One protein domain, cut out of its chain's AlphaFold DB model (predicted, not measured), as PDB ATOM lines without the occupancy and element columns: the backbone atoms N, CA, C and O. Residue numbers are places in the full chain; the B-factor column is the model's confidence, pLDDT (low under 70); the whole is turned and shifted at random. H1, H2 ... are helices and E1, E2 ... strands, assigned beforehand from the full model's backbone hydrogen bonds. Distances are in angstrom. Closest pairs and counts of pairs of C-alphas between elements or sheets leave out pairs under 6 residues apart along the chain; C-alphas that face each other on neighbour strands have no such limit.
ATOM      1  N   GLU A 109      19.269 -20.406  19.364       87.81
ATOM      2  CA  GLU A 109      20.000 -19.559  20.310       87.81
ATOM      3  C   GLU A 109      19.494 -18.114  20.264       87.81
ATOM      4  O   GLU A 109      19.119 -17.581  21.301       87.81
ATOM      5  N   GLU A 110      19.350 -17.507  19.082       90.38
ATOM      6  CA  GLU A 110      18.815 -16.139  18.964       90.38
ATOM      7  C   GLU A 110      17.398 -16.029  19.535       90.38
ATOM      8  O   GLU A 110      17.071 -15.066  20.222       90.38
ATOM      9  N   LYS A 111      16.555 -17.049  19.326       91.56
ATOM     10  CA  LYS A 111      15.226 -17.108  19.952       91.56
ATOM     11  C   LYS A 111      15.323 -17.143  21.477       91.56
ATOM     12  O   LYS A 111      14.539 -16.476  22.143       91.56
ATOM     13  N   ASN A 112      16.259 -17.911  22.035       91.56
ATOM     14  CA  ASN A 112      16.457 -17.980  23.483       91.56
ATOM     15  C   ASN A 112      16.933 -16.629  24.039       91.56
ATOM     16  O   ASN A 112      16.381 -16.158  25.029       91.56
ATOM     17  N   ILE A 113      17.884 -15.980  23.359       92.00
ATOM     18  CA  ILE A 113      18.375 -14.639  23.704       92.00
ATOM     19  C   ILE A 113      17.231 -13.623  23.685       92.00
ATOM     20  O   ILE A 113      17.112 -12.830  24.613       92.00
ATOM     21  N   PHE A 114      16.362 -13.678  22.672       94.44
ATOM     22  CA  PHE A 114      15.198 -12.801  22.592       94.44
ATOM     23  C   PHE A 114      14.268 -12.964  23.795       94.44
ATOM     24  O   PHE A 114      13.889 -11.965  24.397       94.44
ATOM     25  N   PHE A 115      13.898 -14.195  24.168       94.44
ATOM     26  CA  PHE A 115      12.987 -14.411  25.301       94.44
ATOM     27  C   PHE A 115      13.625 -14.047  26.648       94.44
ATOM     28  O   PHE A 115      12.927 -13.595  27.550       94.44
ATOM     29  N   GLU A 116      14.943 -14.182  26.779       92.62
ATOM     30  CA  GLU A 116      15.681 -13.702  27.951       92.62
ATOM     31  C   GLU A 116      15.675 -12.171  28.036       92.62
ATOM     32  O   GLU A 116      15.347 -11.615  29.080       92.62
ATOM     33  N   ALA A 117      15.930 -11.484  26.920       93.62
ATOM     34  CA  ALA A 117      15.843 -10.029  26.852       93.62
ATOM     35  C   ALA A 117      14.407  -9.524  27.080       93.62
ATOM     36  O   ALA A 117      14.198  -8.526  27.764       93.62
ATOM     37  N   LEU A 118      13.402 -10.236  26.559       94.50
ATOM     38  CA  LEU A 118      11.986  -9.925  26.767       94.50
ATOM     39  C   LEU A 118      11.595 -10.019  28.249       94.50
ATOM     40  O   LEU A 118      10.822  -9.195  28.730       94.50
ATOM     41  N   ASN A 119      12.145 -10.994  28.975       92.69
ATOM     42  CA  ASN A 119      11.919 -11.160  30.411       92.69
ATOM     43  C   ASN A 119      12.479  -9.994  31.247       92.69
ATOM     44  O   ASN A 119      11.960  -9.727  32.335       92.69
ATOM     45  N   GLU A 120      13.510  -9.315  30.741       90.00
ATOM     46  CA  GLU A 120      14.203  -8.223  31.428       90.00
ATOM     47  C   GLU A 120      13.648  -6.840  31.052       90.00
ATOM     48  O   GLU A 120      13.352  -6.027  31.930       90.00
ATOM     49  N   TYR A 121      13.459  -6.589  29.752       91.25
ATOM     50  CA  TYR A 121      13.131  -5.265  29.202       91.25
ATOM     51  C   TYR A 121      11.698  -5.139  28.666       91.25
ATOM     52  O   TYR A 121      11.206  -4.032  28.453       91.25
ATOM     53  N   GLY A 122      10.985  -6.250  28.470       91.19
ATOM     54  CA  GLY A 122       9.596  -6.228  28.012       91.19
ATOM     55  C   GLY A 122       9.485  -5.736  26.572       91.19
ATOM     56  O   GLY A 122      10.243  -6.155  25.707       91.19
ATOM     57  N   LYS A 123       8.530  -4.847  26.283       92.12
ATOM     58  CA  LYS A 123       8.291  -4.337  24.917       92.12
ATOM     59  C   LYS A 123       9.248  -3.201  24.506       92.12
ATOM     60  O   LYS A 123       9.003  -2.524  23.511       92.12
ATOM     61  N   ASP A 124      10.337  -2.990  25.243       92.75
ATOM     62  CA  ASP A 124      11.406  -2.076  24.842       92.75
ATOM     63  C   ASP A 124      12.355  -2.758  23.841       92.75
ATOM     64  O   ASP A 124      13.330  -3.429  24.190       92.75
ATOM     65  N   PHE A 125      12.045  -2.587  22.556       94.44
ATOM     66  CA  PHE A 125      12.797  -3.193  21.457       94.44
ATOM     67  C   PHE A 125      14.228  -2.664  21.318       94.44
ATOM     68  O   PHE A 125      15.069  -3.338  20.725       94.44
ATOM     69  N   GLU A 126      14.502  -1.463  21.823       93.81
ATOM     70  CA  GLU A 126      15.825  -0.854  21.750       93.81
ATOM     71  C   GLU A 126      16.753  -1.480  22.783       93.81
ATOM     72  O   GLU A 126      17.820  -1.981  22.430       93.81
ATOM     73  N   SER A 127      16.276  -1.596  24.022       93.25
ATOM     74  CA  SER A 127      16.984  -2.326  25.074       93.25
ATOM     75  C   SER A 127      17.204  -3.797  24.707       93.25
ATOM     76  O   SER A 127      18.294  -4.328  24.923       93.25
ATOM     77  N   ILE A 128      16.225  -4.453  24.068       93.94
ATOM     78  CA  ILE A 128      16.408  -5.828  23.575       93.94
ATOM     79  C   ILE A 128      17.489  -5.893  22.485       93.94
ATOM     80  O   ILE A 128      18.351  -6.767  22.539       93.94
ATOM     81  N   SER A 129      17.478  -4.988  21.504       92.88
ATOM     82  CA  SER A 129      18.500  -4.948  20.444       92.88
ATOM     83  C   SER A 129      19.906  -4.720  21.019       92.88
ATOM     84  O   SER A 129      20.845  -5.446  20.683       92.88
ATOM     85  N   ASN A 130      20.034  -3.814  21.990       92.56
ATOM     86  CA  ASN A 130      21.286  -3.571  22.709       92.56
ATOM     87  C   ASN A 130      21.736  -4.789  23.529       92.56
ATOM     88  O   ASN A 130      22.934  -5.068  23.640       92.56
ATOM     89  N   TYR A 131      20.792  -5.560  24.074       91.31
ATOM     90  CA  TYR A 131      21.094  -6.808  24.767       91.31
ATOM     91  C   TYR A 131      21.682  -7.862  23.816       91.31
ATOM     92  O   TYR A 131      22.648  -8.534  24.181       91.31
ATOM     93  N   PHE A 132      21.186  -7.962  22.576       89.88
ATOM     94  CA  PHE A 132      21.803  -8.805  21.541       89.88
ATOM     95  C   PHE A 132      23.256  -8.399  21.270       89.88
ATOM     96  O   PHE A 132      24.140  -9.255  21.317       89.88
ATOM     97  N   ALA A 133      23.518  -7.105  21.066       87.56
ATOM     98  CA  ALA A 133      24.875  -6.595  20.847       87.56
ATOM     99  C   ALA A 133      25.799  -6.878  22.048       87.56
ATOM    100  O   ALA A 133      26.932  -7.338  21.896       87.56
ATOM    101  N   THR A 134      25.291  -6.683  23.268       87.75
ATOM    102  CA  THR A 134      26.032  -6.966  24.508       87.75
ATOM    103  C   THR A 134      26.363  -8.451  24.638       87.75
ATOM    104  O   THR A 134      27.472  -8.815  25.035       87.75
ATOM    105  N   LYS A 135      25.418  -9.329  24.293       85.56
ATOM    106  CA  LYS A 135      25.592 -10.780  24.394       85.56
ATOM    107  C   LYS A 135      26.514 -11.336  23.312       85.56
ATOM    108  O   LYS A 135      27.301 -12.231  23.615       85.56
ATOM    109  N   ALA A 136      26.469 -10.774  22.104       82.75
ATOM    110  CA  ALA A 136      27.406 -11.096  21.032       82.75
ATOM    111  C   ALA A 136      28.850 -10.774  21.453       82.75
ATOM    112  O   ALA A 136      29.710 -11.653  21.417       82.75
ATOM    113  N   ARG A 137      29.077  -9.571  21.999       80.00
ATOM    114  CA  ARG A 137      30.383  -9.149  22.531       80.00
ATOM    115  C   ARG A 137      30.887 -10.038  23.668       80.00
ATOM    116  O   ARG A 137      32.039 -10.454  23.649       80.00
ATOM    117  N   LYS A 138      30.037 -10.353  24.655       81.06
ATOM    118  CA  LYS A 138      30.431 -11.167  25.824       81.06
ATOM    119  C   LYS A 138      30.816 -12.604  25.467       81.06
ATOM    120  O   LYS A 138      31.666 -13.175  26.137       81.06
ATOM    121  N   LYS A 139      30.182 -13.199  24.451       74.50
ATOM    122  CA  LYS A 139      30.471 -14.573  24.008       74.50
ATOM    123  C   LYS A 139      31.509 -14.645  22.873       74.50
ATOM    124  O   LYS A 139      31.745 -15.739  22.373       74.50
ATOM    125  N   GLY A 140      32.099 -13.520  22.449       67.06
ATOM    126  CA  GLY A 140      33.011 -13.482  21.296       67.06
ATOM    127  C   GLY A 140      32.353 -13.960  19.995       67.06
ATOM    128  O   GLY A 140      33.012 -14.553  19.147       67.06
ATOM    129  N   MET A 141      31.035 -13.776  19.874       66.38
ATOM    130  CA  MET A 141      30.244 -14.282  18.753       66.38
ATOM    131  C   MET A 141      30.276 -13.311  17.565       66.38
ATOM    132  O   MET A 141      30.457 -12.111  17.773       66.38
ATOM    133  N   PRO A 142      30.045 -13.798  16.329       67.06
ATOM    134  CA  PRO A 142      30.065 -12.954  15.138       67.06
ATOM    135  C   PRO A 142      29.015 -11.834  15.183       67.06
ATOM    136  O   PRO A 142      27.902 -12.040  15.676       67.06
ATOM    137  N   GLU A 143      29.329 -10.689  14.567       62.88
ATOM    138  CA  GLU A 143      28.439  -9.521  14.413       62.88
ATOM    139  C   GLU A 143      27.075  -9.889  13.790       62.88
ATOM    140  O   GLU A 143      26.072  -9.220  14.028       62.88
ATOM    141  N   SER A 144      27.000 -11.001  13.046       64.56
ATOM    142  CA  SER A 144      25.771 -11.541  12.444       64.56
ATOM    143  C   SER A 144      24.703 -11.987  13.456       64.56
ATOM    144  O   SER A 144      23.538 -12.149  13.085       64.56
ATOM    145  N   MET A 145      25.072 -12.159  14.731       68.50
ATOM    146  CA  MET A 145      24.135 -12.397  15.835       68.50
ATOM    147  C   MET A 145      23.490 -11.114  16.367       68.50
ATOM    148  O   MET A 145      22.523 -11.196  17.128       68.50
ATOM    149  N   SER A 146      23.988  -9.931  15.996       76.12
ATOM    150  CA  SER A 146      23.317  -8.678  16.332       76.12
ATOM    151  C   SER A 146      22.001  -8.580  15.551       76.12
ATOM    152  O   SER A 146      21.935  -8.843  14.350       76.12
ATOM    153  N   LYS A 147      20.909  -8.268  16.254       84.31
ATOM    154  CA  LYS A 147      19.595  -8.038  15.645       84.31
ATOM    155  C   LYS A 147      19.208  -6.587  15.831       84.31
ATOM    156  O   LYS A 147      19.199  -6.091  16.958       84.31
ATOM    157  N   THR A 148      18.842  -5.927  14.739       89.44
ATOM    158  CA  THR A 148      18.377  -4.537  14.760       89.44
ATOM    159  C   THR A 148      17.045  -4.433  15.508       89.44
ATOM    160  O   THR A 148      16.230  -5.360  15.470       89.44
ATOM    161  N   LYS A 149      16.773  -3.276  16.125       93.25
ATOM    162  CA  LYS A 149      15.492  -2.928  16.775       93.25
ATOM    163  C   LYS A 149      14.268  -3.354  15.961       93.25
ATOM    164  O   LYS A 149      13.301  -3.884  16.505       93.25
ATOM    165  N   ASP A 150      14.318  -3.155  14.649       91.31
ATOM    166  CA  ASP A 150      13.212  -3.487  13.761       91.31
ATOM    167  C   ASP A 150      13.032  -5.001  13.543       91.31
ATOM    168  O   ASP A 150      11.914  -5.509  13.583       91.31
ATOM    169  N   GLN A 151      14.122  -5.764  13.438       91.62
ATOM    170  CA  GLN A 151      14.061  -7.228  13.365       91.62
ATOM    171  C   GLN A 151      13.494  -7.831  14.654       91.62
ATOM    172  O   GLN A 151      12.678  -8.754  14.606       91.62
ATOM    173  N   VAL A 152      13.898  -7.286  15.807       93.94
ATOM    174  CA  VAL A 152      13.377  -7.662  17.128       93.94
ATOM    175  C   VAL A 152      11.876  -7.371  17.216       93.94
ATOM    176  O   VAL A 152      11.103  -8.242  17.620       93.94
ATOM    177  N   ARG A 153      11.443  -6.176  16.793       94.31
ATOM    178  CA  ARG A 153      10.027  -5.785  16.743       94.31
ATOM    179  C   ARG A 153       9.213  -6.722  15.850       94.31
ATOM    180  O   ARG A 153       8.163  -7.213  16.264       94.31
ATOM    181  N   HIS A 154       9.696  -7.001  14.641       93.69
ATOM    182  CA  HIS A 154       9.040  -7.920  13.716       93.69
ATOM    183  C   HIS A 154       8.925  -9.330  14.301       93.69
ATOM    184  O   HIS A 154       7.865  -9.952  14.213       93.69
ATOM    185  N   PHE A 155       9.979  -9.831  14.949       94.00
ATOM    186  CA  PHE A 155       9.937 -11.127  15.618       94.00
ATOM    187  C   PHE A 155       8.919 -11.155  16.764       94.00
ATOM    188  O   PHE A 155       8.135 -12.102  16.841       94.00
ATOM    189  N   TYR A 156       8.872 -10.107  17.594       95.12
ATOM    190  CA  TYR A 156       7.894  -9.969  18.677       95.12
ATOM    191  C   TYR A 156       6.461 -10.108  18.155       95.12
ATOM    192  O   TYR A 156       5.709 -10.961  18.628       95.12
ATOM    193  N   TYR A 157       6.086  -9.324  17.140       94.81
ATOM    194  CA  TYR A 157       4.714  -9.350  16.628       94.81
ATOM    195  C   TYR A 157       4.390 -10.649  15.885       94.81
ATOM    196  O   TYR A 157       3.295 -11.182  16.048       94.81
ATOM    197  N   ARG A 158       5.344 -11.237  15.150       91.88
ATOM    198  CA  ARG A 158       5.160 -12.570  14.547       91.88
ATOM    199  C   ARG A 158       4.945 -13.655  15.604       91.88
ATOM    200  O   ARG A 158       4.080 -14.513  15.425       91.88
ATOM    201  N   ALA A 159       5.710 -13.629  16.694       91.50
ATOM    202  CA  ALA A 159       5.541 -14.556  17.809       91.50
ATOM    203  C   ALA A 159       4.181 -14.355  18.489       91.50
ATOM    204  O   ALA A 159       3.476 -15.331  18.741       91.50
ATOM    205  N   TRP A 160       3.776 -13.101  18.704       92.50
ATOM    206  CA  TRP A 160       2.478 -12.770  19.281       92.50
ATOM    207  C   TRP A 160       1.336 -13.288  18.413       92.50
ATOM    208  O   TRP A 160       0.507 -14.035  18.914       92.50
ATOM    209  N   HIS A 161       1.338 -13.006  17.108       90.19
ATOM    210  CA  HIS A 161       0.311 -13.493  16.182       90.19
ATOM    211  C   HIS A 161       0.217 -15.017  16.117       90.19
ATOM    212  O   HIS A 161      -0.854 -15.564  15.857       90.19
ATOM    213  N   LYS A 162       1.331 -15.724  16.330       88.56
ATOM    214  CA  LYS A 162       1.325 -17.186  16.422       88.56
ATOM    215  C   LYS A 162       0.645 -17.663  17.706       88.56
ATOM    216  O   LYS A 162      -0.083 -18.646  17.682       88.56
ATOM    217  N   VAL A 163       0.911 -16.988  18.817       89.56
ATOM    218  CA  VAL A 163       0.436 -17.374  20.148       89.56
ATOM    219  C   VAL A 163      -1.019 -16.962  20.376       89.56
ATOM    220  O   VAL A 163      -1.811 -17.766  20.863       89.56
ATOM    221  N   SER A 164      -1.391 -15.748  19.975       88.50
ATOM    222  CA  SER A 164      -2.690 -15.132  20.251       88.50
ATOM    223  C   SER A 164      -3.868 -15.934  19.697       88.50
ATOM    224  O   SER A 164      -4.929 -15.938  20.301       88.50
ATOM    225  N   LYS A 165      -3.680 -16.668  18.592       86.75
ATOM    226  CA  LYS A 165      -4.711 -17.529  17.978       86.75
ATOM    227  C   LYS A 165      -5.197 -18.656  18.890       86.75
ATOM    228  O   LYS A 165      -6.298 -19.160  18.709       86.75
ATOM    229  N   HIS A 166      -4.364 -19.075  19.838       82.56
ATOM    230  CA  HIS A 166      -4.649 -20.202  20.726       82.56
ATOM    231  C   HIS A 166      -4.987 -19.760  22.154       82.56
ATOM    232  O   HIS A 166      -5.248 -20.606  23.011       82.56
ATOM    233  N   LEU A 167      -4.977 -18.452  22.415       83.56
ATOM    234  CA  LEU A 167      -5.318 -17.881  23.709       83.56
ATOM    235  C   LEU A 167      -6.724 -17.309  23.645       83.56
ATOM    236  O   LEU A 167      -7.029 -16.453  22.821       83.56
ATOM    237  N   LYS A 168      -7.581 -17.797  24.537       77.25
ATOM    238  CA  LYS A 168      -8.916 -17.243  24.729       77.25
ATOM    239  C   LYS A 168      -8.827 -16.298  25.910       77.25
ATOM    240  O   LYS A 168      -8.761 -16.771  27.041       77.25
ATOM    241  N   PHE A 169      -8.759 -15.000  25.640       71.56
ATOM    242  CA  PHE A 169      -8.960 -13.979  26.663       71.56
ATOM    243  C   PHE A 169     -10.457 -13.704  26.785       71.56
ATOM    244  O   PHE A 169     -11.086 -13.559  25.735       71.56
ATOM    245  N   PRO A 170     -11.039 -13.650  27.997       65.81
ATOM    246  CA  PRO A 170     -12.360 -13.061  28.150       65.81
ATOM    247  C   PRO A 170     -12.326 -11.647  27.561       65.81
ATOM    248  O   PRO A 170     -11.279 -10.979  27.574       65.81
ATOM    249  N   GLU A 171     -13.455 -11.233  26.987       59.38
ATOM    250  CA  GLU A 171     -13.630  -9.984  26.232       59.38
ATOM    251  C   GLU A 171     -13.568  -8.731  27.126       59.38
ATOM    252  O   GLU A 171     -14.077  -7.670  26.791       59.38
ATOM    253  N   ASP A 172     -12.908  -8.840  28.277       59.84
ATOM    254  CA  ASP A 172     -12.662  -7.722  29.156       59.84
ATOM    255  C   ASP A 172     -11.656  -6.765  28.505       59.84
ATOM    256  O   ASP A 172     -10.591  -7.210  28.033       59.84
ATOM    257  N   PRO A 173     -11.894  -5.443  28.578       57.34
ATOM    258  CA  PRO A 173     -10.969  -4.403  28.124       57.34
ATOM    259  C   PRO A 173      -9.680  -4.324  28.966       57.34
ATOM    260  O   PRO A 173      -8.942  -3.343  28.898       57.34
ATOM    261  N   GLY A 174      -9.367  -5.364  29.746       58.53
ATOM    262  CA  GLY A 174      -8.115  -5.506  30.475       58.53
ATOM    263  C   GLY A 174      -6.898  -5.271  29.577       58.53
ATOM    264  O   GLY A 174      -6.879  -5.645  28.400       58.53
ATOM    265  N   ASN A 175      -5.869  -4.660  30.164       74.94
ATOM    266  CA  ASN A 175      -4.715  -4.093  29.474       74.94
ATOM    267  C   ASN A 175      -4.097  -5.060  28.436       74.94
ATOM    268  O   ASN A 175      -3.412  -6.031  28.775       74.94
ATOM    269  N   LYS A 176      -4.324  -4.769  27.146       84.25
ATOM    270  CA  LYS A 176      -3.820  -5.543  25.997       84.25
ATOM    271  C   LYS A 176      -2.311  -5.777  26.080       84.25
ATOM    272  O   LYS A 176      -1.839  -6.863  25.758       84.25
ATOM    273  N   HIS A 177      -1.563  -4.785  26.558       85.69
ATOM    274  CA  HIS A 177      -0.118  -4.884  26.734       85.69
ATOM    275  C   HIS A 177       0.265  -5.963  27.756       85.69
ATOM    276  O   HIS A 177       1.163  -6.766  27.501       85.69
ATOM    277  N   SER A 178      -0.458  -6.034  28.874       86.62
ATOM    278  CA  SER A 178      -0.262  -7.057  29.900       86.62
ATOM    279  C   SER A 178      -0.507  -8.455  29.340       86.62
ATOM    280  O   SER A 178       0.327  -9.346  29.501       86.62
ATOM    281  N   LYS A 179      -1.623  -8.631  28.618       87.25
ATOM    282  CA  LYS A 179      -1.991  -9.901  27.974       87.25
ATOM    283  C   LYS A 179      -0.918 -10.348  26.970       87.25
ATOM    284  O   LYS A 179      -0.505 -11.509  26.993       87.25
ATOM    285  N   GLU A 180      -0.418  -9.429  26.140       91.81
ATOM    286  CA  GLU A 180       0.675  -9.688  25.189       91.81
ATOM    287  C   GLU A 180       1.935 -10.217  25.892       91.81
ATOM    288  O   GLU A 180       2.465 -11.271  25.521       91.81
ATOM    289  N   LEU A 181       2.393  -9.517  26.933       92.00
ATOM    290  CA  LEU A 181       3.615  -9.867  27.658       92.00
ATOM    291  C   LEU A 181       3.491 -11.202  28.391       92.00
ATOM    292  O   LEU A 181       4.360 -12.059  28.236       92.00
ATOM    293  N   TYR A 182       2.393 -11.425  29.118       90.88
ATOM    294  CA  TYR A 182       2.128 -12.697  29.796       90.88
ATOM    295  C   TYR A 182       2.207 -13.891  28.858       90.88
ATOM    296  O   TYR A 182       2.784 -14.930  29.186       90.88
ATOM    297  N   SER A 183       1.634 -13.729  27.676       92.62
ATOM    298  CA  SER A 183       1.555 -14.781  26.679       92.62
ATOM    299  C   SER A 183       2.915 -15.118  26.099       92.62
ATOM    300  O   SER A 183       3.287 -16.287  26.031       92.62
ATOM    301  N   LEU A 184       3.671 -14.098  25.687       94.50
ATOM    302  CA  LEU A 184       4.978 -14.289  25.069       94.50
ATOM    303  C   LEU A 184       6.016 -14.811  26.061       94.50
ATOM    304  O   LEU A 184       6.809 -15.679  25.702       94.50
ATOM    305  N   ILE A 185       5.983 -14.334  27.304       94.12
ATOM    306  CA  ILE A 185       6.890 -14.780  28.365       94.12
ATOM    307  C   ILE A 185       6.632 -16.256  28.699       94.12
ATOM    308  O   ILE A 185       7.557 -17.072  28.686       94.12
ATOM    309  N   ASN A 186       5.368 -16.638  28.903       93.12
ATOM    310  CA  ASN A 186       5.009 -18.037  29.149       93.12
ATOM    311  C   ASN A 186       5.278 -18.939  27.937       93.12
ATOM    312  O   ASN A 186       5.725 -20.077  28.095       93.12
ATOM    313  N   TYR A 187       5.068 -18.431  26.720       93.25
ATOM    314  CA  TYR A 187       5.416 -19.140  25.491       93.25
ATOM    315  C   TYR A 187       6.922 -19.404  25.401       93.25
ATOM    316  O   TYR A 187       7.331 -20.522  25.078       93.25
ATOM    317  N   GLY A 188       7.746 -18.404  25.722       92.25
ATOM    318  CA  GLY A 188       9.200 -18.527  25.786       92.25
ATOM    319  C   GLY A 188       9.650 -19.587  26.790       92.25
ATOM    320  O   GLY A 188      10.463 -20.450  26.451       92.25
ATOM    321  N   GLU A 189       9.065 -19.591  27.991       92.44
ATOM    322  CA  GLU A 189       9.350 -20.602  29.019       92.44
ATOM    323  C   GLU A 189       8.969 -22.013  28.601       92.44
ATOM    324  O   GLU A 189       9.761 -22.946  28.767       92.44
ATOM    325  N   MET A 190       7.776 -22.180  28.024       90.06
ATOM    326  CA  MET A 190       7.386 -23.460  27.456       90.06
ATOM    327  C   MET A 190       8.413 -23.881  26.412       90.06
ATOM    328  O   MET A 190       9.060 -24.913  26.572       90.06
ATOM    329  N   ARG A 191       8.670 -23.043  25.406       90.25
ATOM    330  CA  ARG A 191       9.592 -23.359  24.313       90.25
ATOM    331  C   ARG A 191      10.973 -23.776  24.821       90.25
ATOM    332  O   ARG A 191      11.558 -24.715  24.289       90.25
ATOM    333  N   ARG A 192      11.484 -23.112  25.857       89.56
ATOM    334  CA  ARG A 192      12.782 -23.427  26.465       89.56
ATOM    335  C   ARG A 192      12.816 -24.824  27.090       89.56
ATOM    336  O   ARG A 192      13.820 -25.515  26.959       89.56
ATOM    337  N   LYS A 193      11.736 -25.249  27.753       86.69
ATOM    338  CA  LYS A 193      11.680 -26.540  28.463       86.69
ATOM    339  C   LYS A 193      11.315 -27.728  27.578       86.69
ATOM    340  O   LYS A 193      11.787 -28.832  27.827       86.69
ATOM    341  N   ILE A 194      10.445 -27.521  26.593       85.44
ATOM    342  CA  ILE A 194       9.885 -28.599  25.761       85.44
ATOM    343  C   ILE A 194      10.381 -28.578  24.310       85.44
ATOM    344  O   ILE A 194      10.209 -29.567  23.600       85.44
ATOM    345  N   GLY A 195      11.022 -27.493  23.867       83.25
ATOM    346  CA  GLY A 195      11.471 -27.315  22.489       83.25
ATOM    347  C   GLY A 195      10.378 -26.739  21.575       83.25
ATOM    348  O   GLY A 195       9.588 -25.895  22.007       83.25
ATOM    349  N   PRO A 196      10.332 -27.128  20.286       81.19
ATOM    350  CA  PRO A 196       9.315 -26.660  19.346       81.19
ATOM    351  C   PRO A 196       7.892 -26.934  19.848       81.19
ATOM    352  O   PRO A 196       7.522 -28.070  20.138       81.19
ATOM    353  N   ILE A 197       7.084 -25.879  19.936       82.81
ATOM    354  CA  ILE A 197       5.705 -25.961  20.423       82.81
ATOM    355  C   ILE A 197       4.790 -26.355  19.261       82.81
ATOM    356  O   ILE A 197       4.696 -25.620  18.274       82.81
ATOM    357  N   THR A 198       4.125 -27.504  19.393       83.38
ATOM    358  CA  THR A 198       3.040 -27.940  18.503       83.38
ATOM    359  C   THR A 198       1.714 -27.306  18.920       83.38
ATOM    360  O   THR A 198       1.555 -26.846  20.049       83.38
ATOM    361  N   GLU A 199       0.731 -27.317  18.025       80.62
ATOM    362  CA  GLU A 199      -0.581 -26.700  18.253       80.62
ATOM    363  C   GLU A 199      -1.298 -27.220  19.513       80.62
ATOM    364  O   GLU A 199      -1.821 -26.437  20.304       80.62
ATOM    365  N   LYS A 200      -1.225 -28.530  19.792       81.62
ATOM    366  CA  LYS A 200      -1.792 -29.125  21.018       81.62
ATOM    367  C   LYS A 200      -1.169 -28.543  22.293       81.62
ATOM    368  O   LYS A 200      -1.848 -28.393  23.307       81.62
ATOM    369  N   LEU A 201       0.120 -28.208  22.253       83.19
ATOM    370  CA  LEU A 201       0.829 -27.614  23.386       83.19
ATOM    371  C   LEU A 201       0.511 -26.115  23.518       83.19
ATOM    372  O   LEU A 201       0.569 -25.597  24.631       83.19
ATOM    373  N   CYS A 202       0.087 -25.437  22.446       80.25
ATOM    374  CA  CYS A 202      -0.433 -24.069  22.531       80.25
ATOM    375  C   CYS A 202      -1.727 -23.984  23.359       80.25
ATOM    376  O   CYS A 202      -1.924 -23.002  24.060       80.25
ATOM    377  N   LEU A 203      -2.582 -25.013  23.375       83.25
ATOM    378  CA  LEU A 203      -3.758 -25.018  24.266       83.25
ATOM    379  C   LEU A 203      -3.354 -25.064  25.748       83.25
ATOM    380  O   LEU A 203      -3.965 -24.414  26.595       83.25
ATOM    381  N   LYS A 204      -2.275 -25.790  26.062       86.69
ATOM    382  CA  LYS A 204      -1.689 -25.850  27.409       86.69
ATOM    383  C   LYS A 204      -0.997 -24.550  27.823       86.69
ATOM    384  O   LYS A 204      -0.847 -24.309  29.018       86.69
ATOM    385  N   LEU A 205      -0.634 -23.694  26.867       88.69
ATOM    386  CA  LEU A 205      -0.170 -22.339  27.158       88.69
ATOM    387  C   LEU A 205      -1.288 -21.489  27.764       88.69
ATOM    388  O   LEU A 205      -1.018 -20.740  28.694       88.69
ATOM    389  N   ASN A 206      -2.529 -21.639  27.293       87.94
ATOM    390  CA  ASN A 206      -3.666 -20.928  27.874       87.94
ATOM    391  C   ASN A 206      -3.814 -21.279  29.362       87.94
ATOM    392  O   ASN A 206      -3.854 -20.405  30.222       87.94
ATOM    393  N   GLU A 207      -3.771 -22.578  29.677       88.12
ATOM    394  CA  GLU A 207      -3.777 -23.072  31.058       88.12
ATOM    395  C   GLU A 207      -2.615 -22.496  31.884       88.12
ATOM    396  O   GLU A 207      -2.824 -22.082  33.021       88.12
ATOM    397  N   LEU A 208      -1.410 -22.419  31.310       89.69
ATOM    398  CA  LEU A 208      -0.239 -21.848  31.975       89.69
ATOM    399  C   LEU A 208      -0.400 -20.350  32.274       89.69
ATOM    400  O   LEU A 208      -0.061 -19.931  33.377       89.69
ATOM    401  N   VAL A 209      -0.919 -19.567  31.325       88.12
ATOM    402  CA  VAL A 209      -1.134 -18.119  31.486       88.12
ATOM    403  C   VAL A 209      -2.170 -17.838  32.579       88.12
ATOM    404  O   VAL A 209      -1.948 -16.955  33.400       88.12
ATOM    405  N   TYR A 210      -3.255 -18.616  32.650       85.00
ATOM    406  CA  TYR A 210      -4.294 -18.424  33.668       85.00
ATOM    407  C   TYR A 210      -3.924 -18.992  35.040       85.00
ATOM    408  O   TYR A 210      -4.047 -18.305  36.051       85.00
ATOM    409  N   ARG A 211      -3.478 -20.254  35.100       83.94
ATOM    410  CA  ARG A 211      -3.222 -20.959  36.370       83.94
ATOM    411  C   ARG A 211      -1.826 -20.710  36.936       83.94
ATOM    412  O   ARG A 211      -1.538 -21.148  38.046       83.94
ATOM    413  N   GLY A 212      -0.919 -20.122  36.163       83.94
ATOM    414  CA  GLY A 212       0.472 -19.914  36.561       83.94
ATOM    415  C   GLY A 212       1.347 -21.178  36.522       83.94
ATOM    416  O   GLY A 212       2.565 -21.095  36.693       83.94
ATOM    417  N   SER A 213       0.784 -22.369  36.282       88.44
ATOM    418  CA  SER A 213       1.559 -23.602  36.097       88.44
ATOM    419  C   SER A 213       0.815 -24.668  35.296       88.44
ATOM    420  O   SER A 213      -0.408 -24.739  35.334       88.44
ATOM    421  N   VAL A 214       1.568 -25.521  34.599       91.31
ATOM    422  CA  VAL A 214       1.047 -26.645  33.812       91.31
ATOM    423  C   VAL A 214       2.002 -27.838  33.885       91.31
ATOM    424  O   VAL A 214       3.213 -27.681  34.064       91.31
ATOM    425  N   GLN A 215       1.474 -29.053  33.755       90.12
ATOM    426  CA  GLN A 215       2.271 -30.278  33.641       90.12
ATOM    427  C   GLN A 215       2.054 -30.902  32.264       90.12
ATOM    428  O   GLN A 215       0.917 -31.131  31.854       90.12
ATOM    429  N   ILE A 216       3.140 -31.175  31.543       87.44
ATOM    430  CA  ILE A 216       3.102 -31.720  30.182       87.44
ATOM    431  C   ILE A 216       3.889 -33.028  30.158       87.44
ATOM    432  O   ILE A 216       5.035 -33.077  30.599       87.44
ATOM    433  N   ARG A 217       3.282 -34.095  29.634       85.75
ATOM    434  CA  ARG A 217       3.946 -35.386  29.420       85.75
ATOM    435  C   ARG A 217       4.534 -35.449  28.016       85.75
ATOM    436  O   ARG A 217       3.792 -35.392  27.042       85.75
ATOM    437  N   LEU A 218       5.853 -35.591  27.913       82.75
ATOM    438  CA  LEU A 218       6.574 -35.751  26.648       82.75
ATOM    439  C   LEU A 218       7.567 -36.904  26.759       82.75
ATOM    440  O   LEU A 218       8.334 -36.966  27.717       82.75
ATOM    441  N   LYS A 219       7.571 -37.805  25.768       78.62
ATOM    442  CA  LYS A 219       8.519 -38.935  25.682       78.62
ATOM    443  C   LYS A 219       8.630 -39.728  27.003       78.62
ATOM    444  O   LYS A 219       9.726 -40.017  27.472       78.62
ATOM    445  N   GLY A 220       7.489 -39.997  27.648       81.00
ATOM    446  CA  GLY A 220       7.417 -40.734  28.920       81.00
ATOM    447  C   GLY A 220       7.812 -39.947  30.180       81.00
ATOM    448  O   GLY A 220       7.736 -40.495  31.274       81.00
ATOM    449  N   LYS A 221       8.194 -38.668  30.067       87.56
ATOM    450  CA  LYS A 221       8.557 -37.803  31.203       87.56
ATOM    451  C   LYS A 221       7.496 -36.726  31.431       87.56
ATOM    452  O   LYS A 221       7.079 -36.056  30.488       87.56
ATOM    453  N   THR A 222       7.079 -36.531  32.680       88.06
ATOM    454  CA  THR A 222       6.214 -35.405  33.070       88.06
ATOM    455  C   THR A 222       7.081 -34.192  33.404       88.06
ATOM    456  O   THR A 222       7.882 -34.240  34.333       88.06
ATOM    457  N   ILE A 223       6.916 -33.099  32.665       89.62
ATOM    458  CA  ILE A 223       7.627 -31.834  32.868       89.62
ATOM    459  C   ILE A 223       6.652 -30.824  33.468       89.62
ATOM    460  O   ILE A 223       5.613 -30.527  32.875       89.62
ATOM    461  N   ARG A 224       6.995 -30.262  34.632       89.81
ATOM    462  CA  ARG A 224       6.247 -29.158  35.243       89.81
ATOM    463  C   ARG A 224       6.817 -27.815  34.788       89.81
ATOM    464  O   ARG A 224       8.004 -27.521  34.964       89.81
ATOM    465  N   ILE A 225       5.952 -26.986  34.228       89.75
ATOM    466  CA  ILE A 225       6.261 -25.638  33.756       89.75
ATOM    467  C   ILE A 225       5.486 -24.662  34.638       89.75
ATOM    468  O   ILE A 225       4.323 -24.896  34.957       89.75
ATOM    469  N   LYS A 226       6.157 -23.610  35.092       90.00
ATOM    470  CA  LYS A 226       5.571 -22.536  35.897       90.00
ATOM    471  C   LYS A 226       5.798 -21.219  35.167       90.00
ATOM    472  O   LYS A 226       6.779 -21.112  34.431       90.00
ATOM    473  N   THR A 227       4.914 -20.256  35.397       90.12
ATOM    474  CA  THR A 227       5.122 -18.872  34.969       90.12
ATOM    475  C   THR A 227       6.404 -18.352  35.622       90.12
ATOM    476  O   THR A 227       6.602 -18.576  36.821       90.12
ATOM    477  N   PRO A 228       7.325 -17.747  34.856       85.88
ATOM    478  CA  PRO A 228       8.609 -17.315  35.385       85.88
ATOM    479  C   PRO A 228       8.450 -16.042  36.223       85.88
ATOM    480  O   PRO A 228       7.665 -15.157  35.898       85.88
ATOM    481  N   MET A 229       9.269 -15.914  37.265       79.50
ATOM    482  CA  MET A 229       9.356 -14.719  38.115       79.50
ATOM    483  C   MET A 229      10.227 -13.628  37.463       79.50
ATOM    484  O   MET A 229      11.213 -13.181  38.051       79.50
ATOM    485  N   CYS A 230       9.941 -13.236  36.221       84.44
ATOM    486  CA  CYS A 230      10.779 -12.261  35.522       84.44
ATOM    487  C   CYS A 230      10.445 -10.812  35.904       84.44
ATOM    488  O   CYS A 230       9.344 -10.510  36.373       84.44
ATOM    489  N   ARG A 231      11.405  -9.907  35.681       84.31
ATOM    490  CA  ARG A 231      11.312  -8.487  36.048       84.31
ATOM    491  C   ARG A 231      10.040  -7.837  35.517       84.31
ATOM    492  O   ARG A 231       9.353  -7.129  36.244       84.31
ATOM    493  N   ILE A 232       9.694  -8.121  34.267       88.19
ATOM    494  CA  ILE A 232       8.517  -7.540  33.618       88.19
ATOM    495  C   ILE A 232       7.211  -8.056  34.216       88.19
ATOM    496  O   ILE A 232       6.307  -7.259  34.450       88.19
ATOM    497  N   LEU A 233       7.106  -9.351  34.528       86.50
ATOM    498  CA  LEU A 233       5.904  -9.876  35.181       86.50
ATOM    499  C   LEU A 233       5.775  -9.390  36.625       86.50
ATOM    500  O   LEU A 233       4.659  -9.153  37.076       86.50
ATOM    501  N   ARG A 234       6.881  -9.183  37.347       83.94
ATOM    502  CA  ARG A 234       6.822  -8.561  38.680       83.94
ATOM    503  C   ARG A 234       6.302  -7.127  38.610       83.94
ATOM    504  O   ARG A 234       5.359  -6.811  39.330       83.94
ATOM    505  N   LYS A 235       6.814  -6.310  37.679       82.62
ATOM    506  CA  LYS A 235       6.281  -4.963  37.387       82.62
ATOM    507  C   LYS A 235       4.791  -4.991  37.078       82.62
ATOM    508  O   LYS A 235       4.028  -4.218  37.644       82.62
ATOM    509  N   LEU A 236       4.380  -5.904  36.201       82.38
ATOM    510  CA  LEU A 236       3.002  -6.014  35.731       82.38
ATOM    511  C   LEU A 236       2.020  -6.392  36.846       82.38
ATOM    512  O   LEU A 236       0.887  -5.928  36.852       82.38
ATOM    513  N   ASN A 237       2.475  -7.209  37.796       81.06
ATOM    514  CA  ASN A 237       1.713  -7.598  38.981       81.06
ATOM    515  C   ASN A 237       1.879  -6.643  40.166       81.06
ATOM    516  O   ASN A 237       1.435  -6.980  41.259       81.06
ATOM    517  N   GLN A 238       2.551  -5.502  39.984       76.81
ATOM    518  CA  GLN A 238       2.839  -4.550  41.062       76.81
ATOM    519  C   GLN A 238       3.633  -5.184  42.230       76.81
ATOM    520  O   GLN A 238       3.592  -4.713  43.361       76.81
TER     521      GLN A 238
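What this domain is: This is residues 109 to 238 of the 342 residues of the protein "Hypothetical protein" of Timema genevievae (UniProt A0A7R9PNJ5). What does the model look like? H4 runs through the middle of a group of crossed helices, with the two-stranded hairpin E1 and E2 and the helix H5 packed together on one side of it and H1 on another. H2 lies beyond H1, H3 crosses from H2 to H4, and H6 packs on H1. What is it made of? The printed part has 130 residues with six named helices and two named strands, in the order H1, H2, H3, H4, H5, E1, E2, H6; its class is mostly helix, and its sheet, E1 - E2, is antiparallel. How large is it? It is compact, with a radius of gyration of the C-alphas of 15.1 A and spans of 41 by 39 by 25 A.

Where its parts are: Where are the strands? E1 is residues 213 to 218 and E2 residues 221 to 226, each 16.2 A long; C-alpha 213 is at (1.559, -23.602, 36.097). Where are the longer helices? H4, residues 176 to 194, is 26.8 A long and ends at C-alpha 194, (9.885, -28.599, 25.761). H3 is residues 149 to 164, 22.2 A, H2 residues 125 to 138, 19.8 A, and H5 residues 199 to 211, 19.2 A. And the rest? H1 is residues 109 to 121, 18.2 A, from C-alpha 109 at (20.000, -19.559, 20.310); H6 is residues 231 to 236, 8.7 A.

How they stand to each other: How do the strands pair? The hairpin E1 and E2 is antiparallel at 158 degrees, with N 214 and O 225 within hydrogen-bond range at 2.8 A and N 216 and O 223 at 2.9 A. What is near them? The closest C-alphas of H5 and E1 are Leu 208 and Val 214, 5.3 A; those of H4 and E2 are Met 190 and Ile 225, 6.8 A. How do the helices meet? H4 touches H1 with residues 185 to 192 alone, closest C-alphas Phe 115 and Gly 188, 5.6 A, at a steep tilt of 40 degrees. H3 touches H4 about perpendicular, 85 degrees, with residues 159 to 164 alone, closest C-alphas Trp 160 and Leu 184, 6.5 A. H2 is apart from H4. Are the helix backbones complete? Every O i to N i+4 pair is within hydrogen-bond range in H1, H2, H3, H4 and H6; in H5, 6 of 9 are.

The domain as a whole: How far does it reach? The two C-alphas farthest apart are those of Gly 140 and Glu 171, 47.0 A, and the printed part has no cut. Which link is long, and what stands free? The link from H3 to H4, 11 residues, is long; residues 170 to 176, of which 176 belongs to H4, stand free. Where is confidence low? Residues 140 to 145 and 170 to 174 have pLDDT under 70; the mean of the printed part is 85.8.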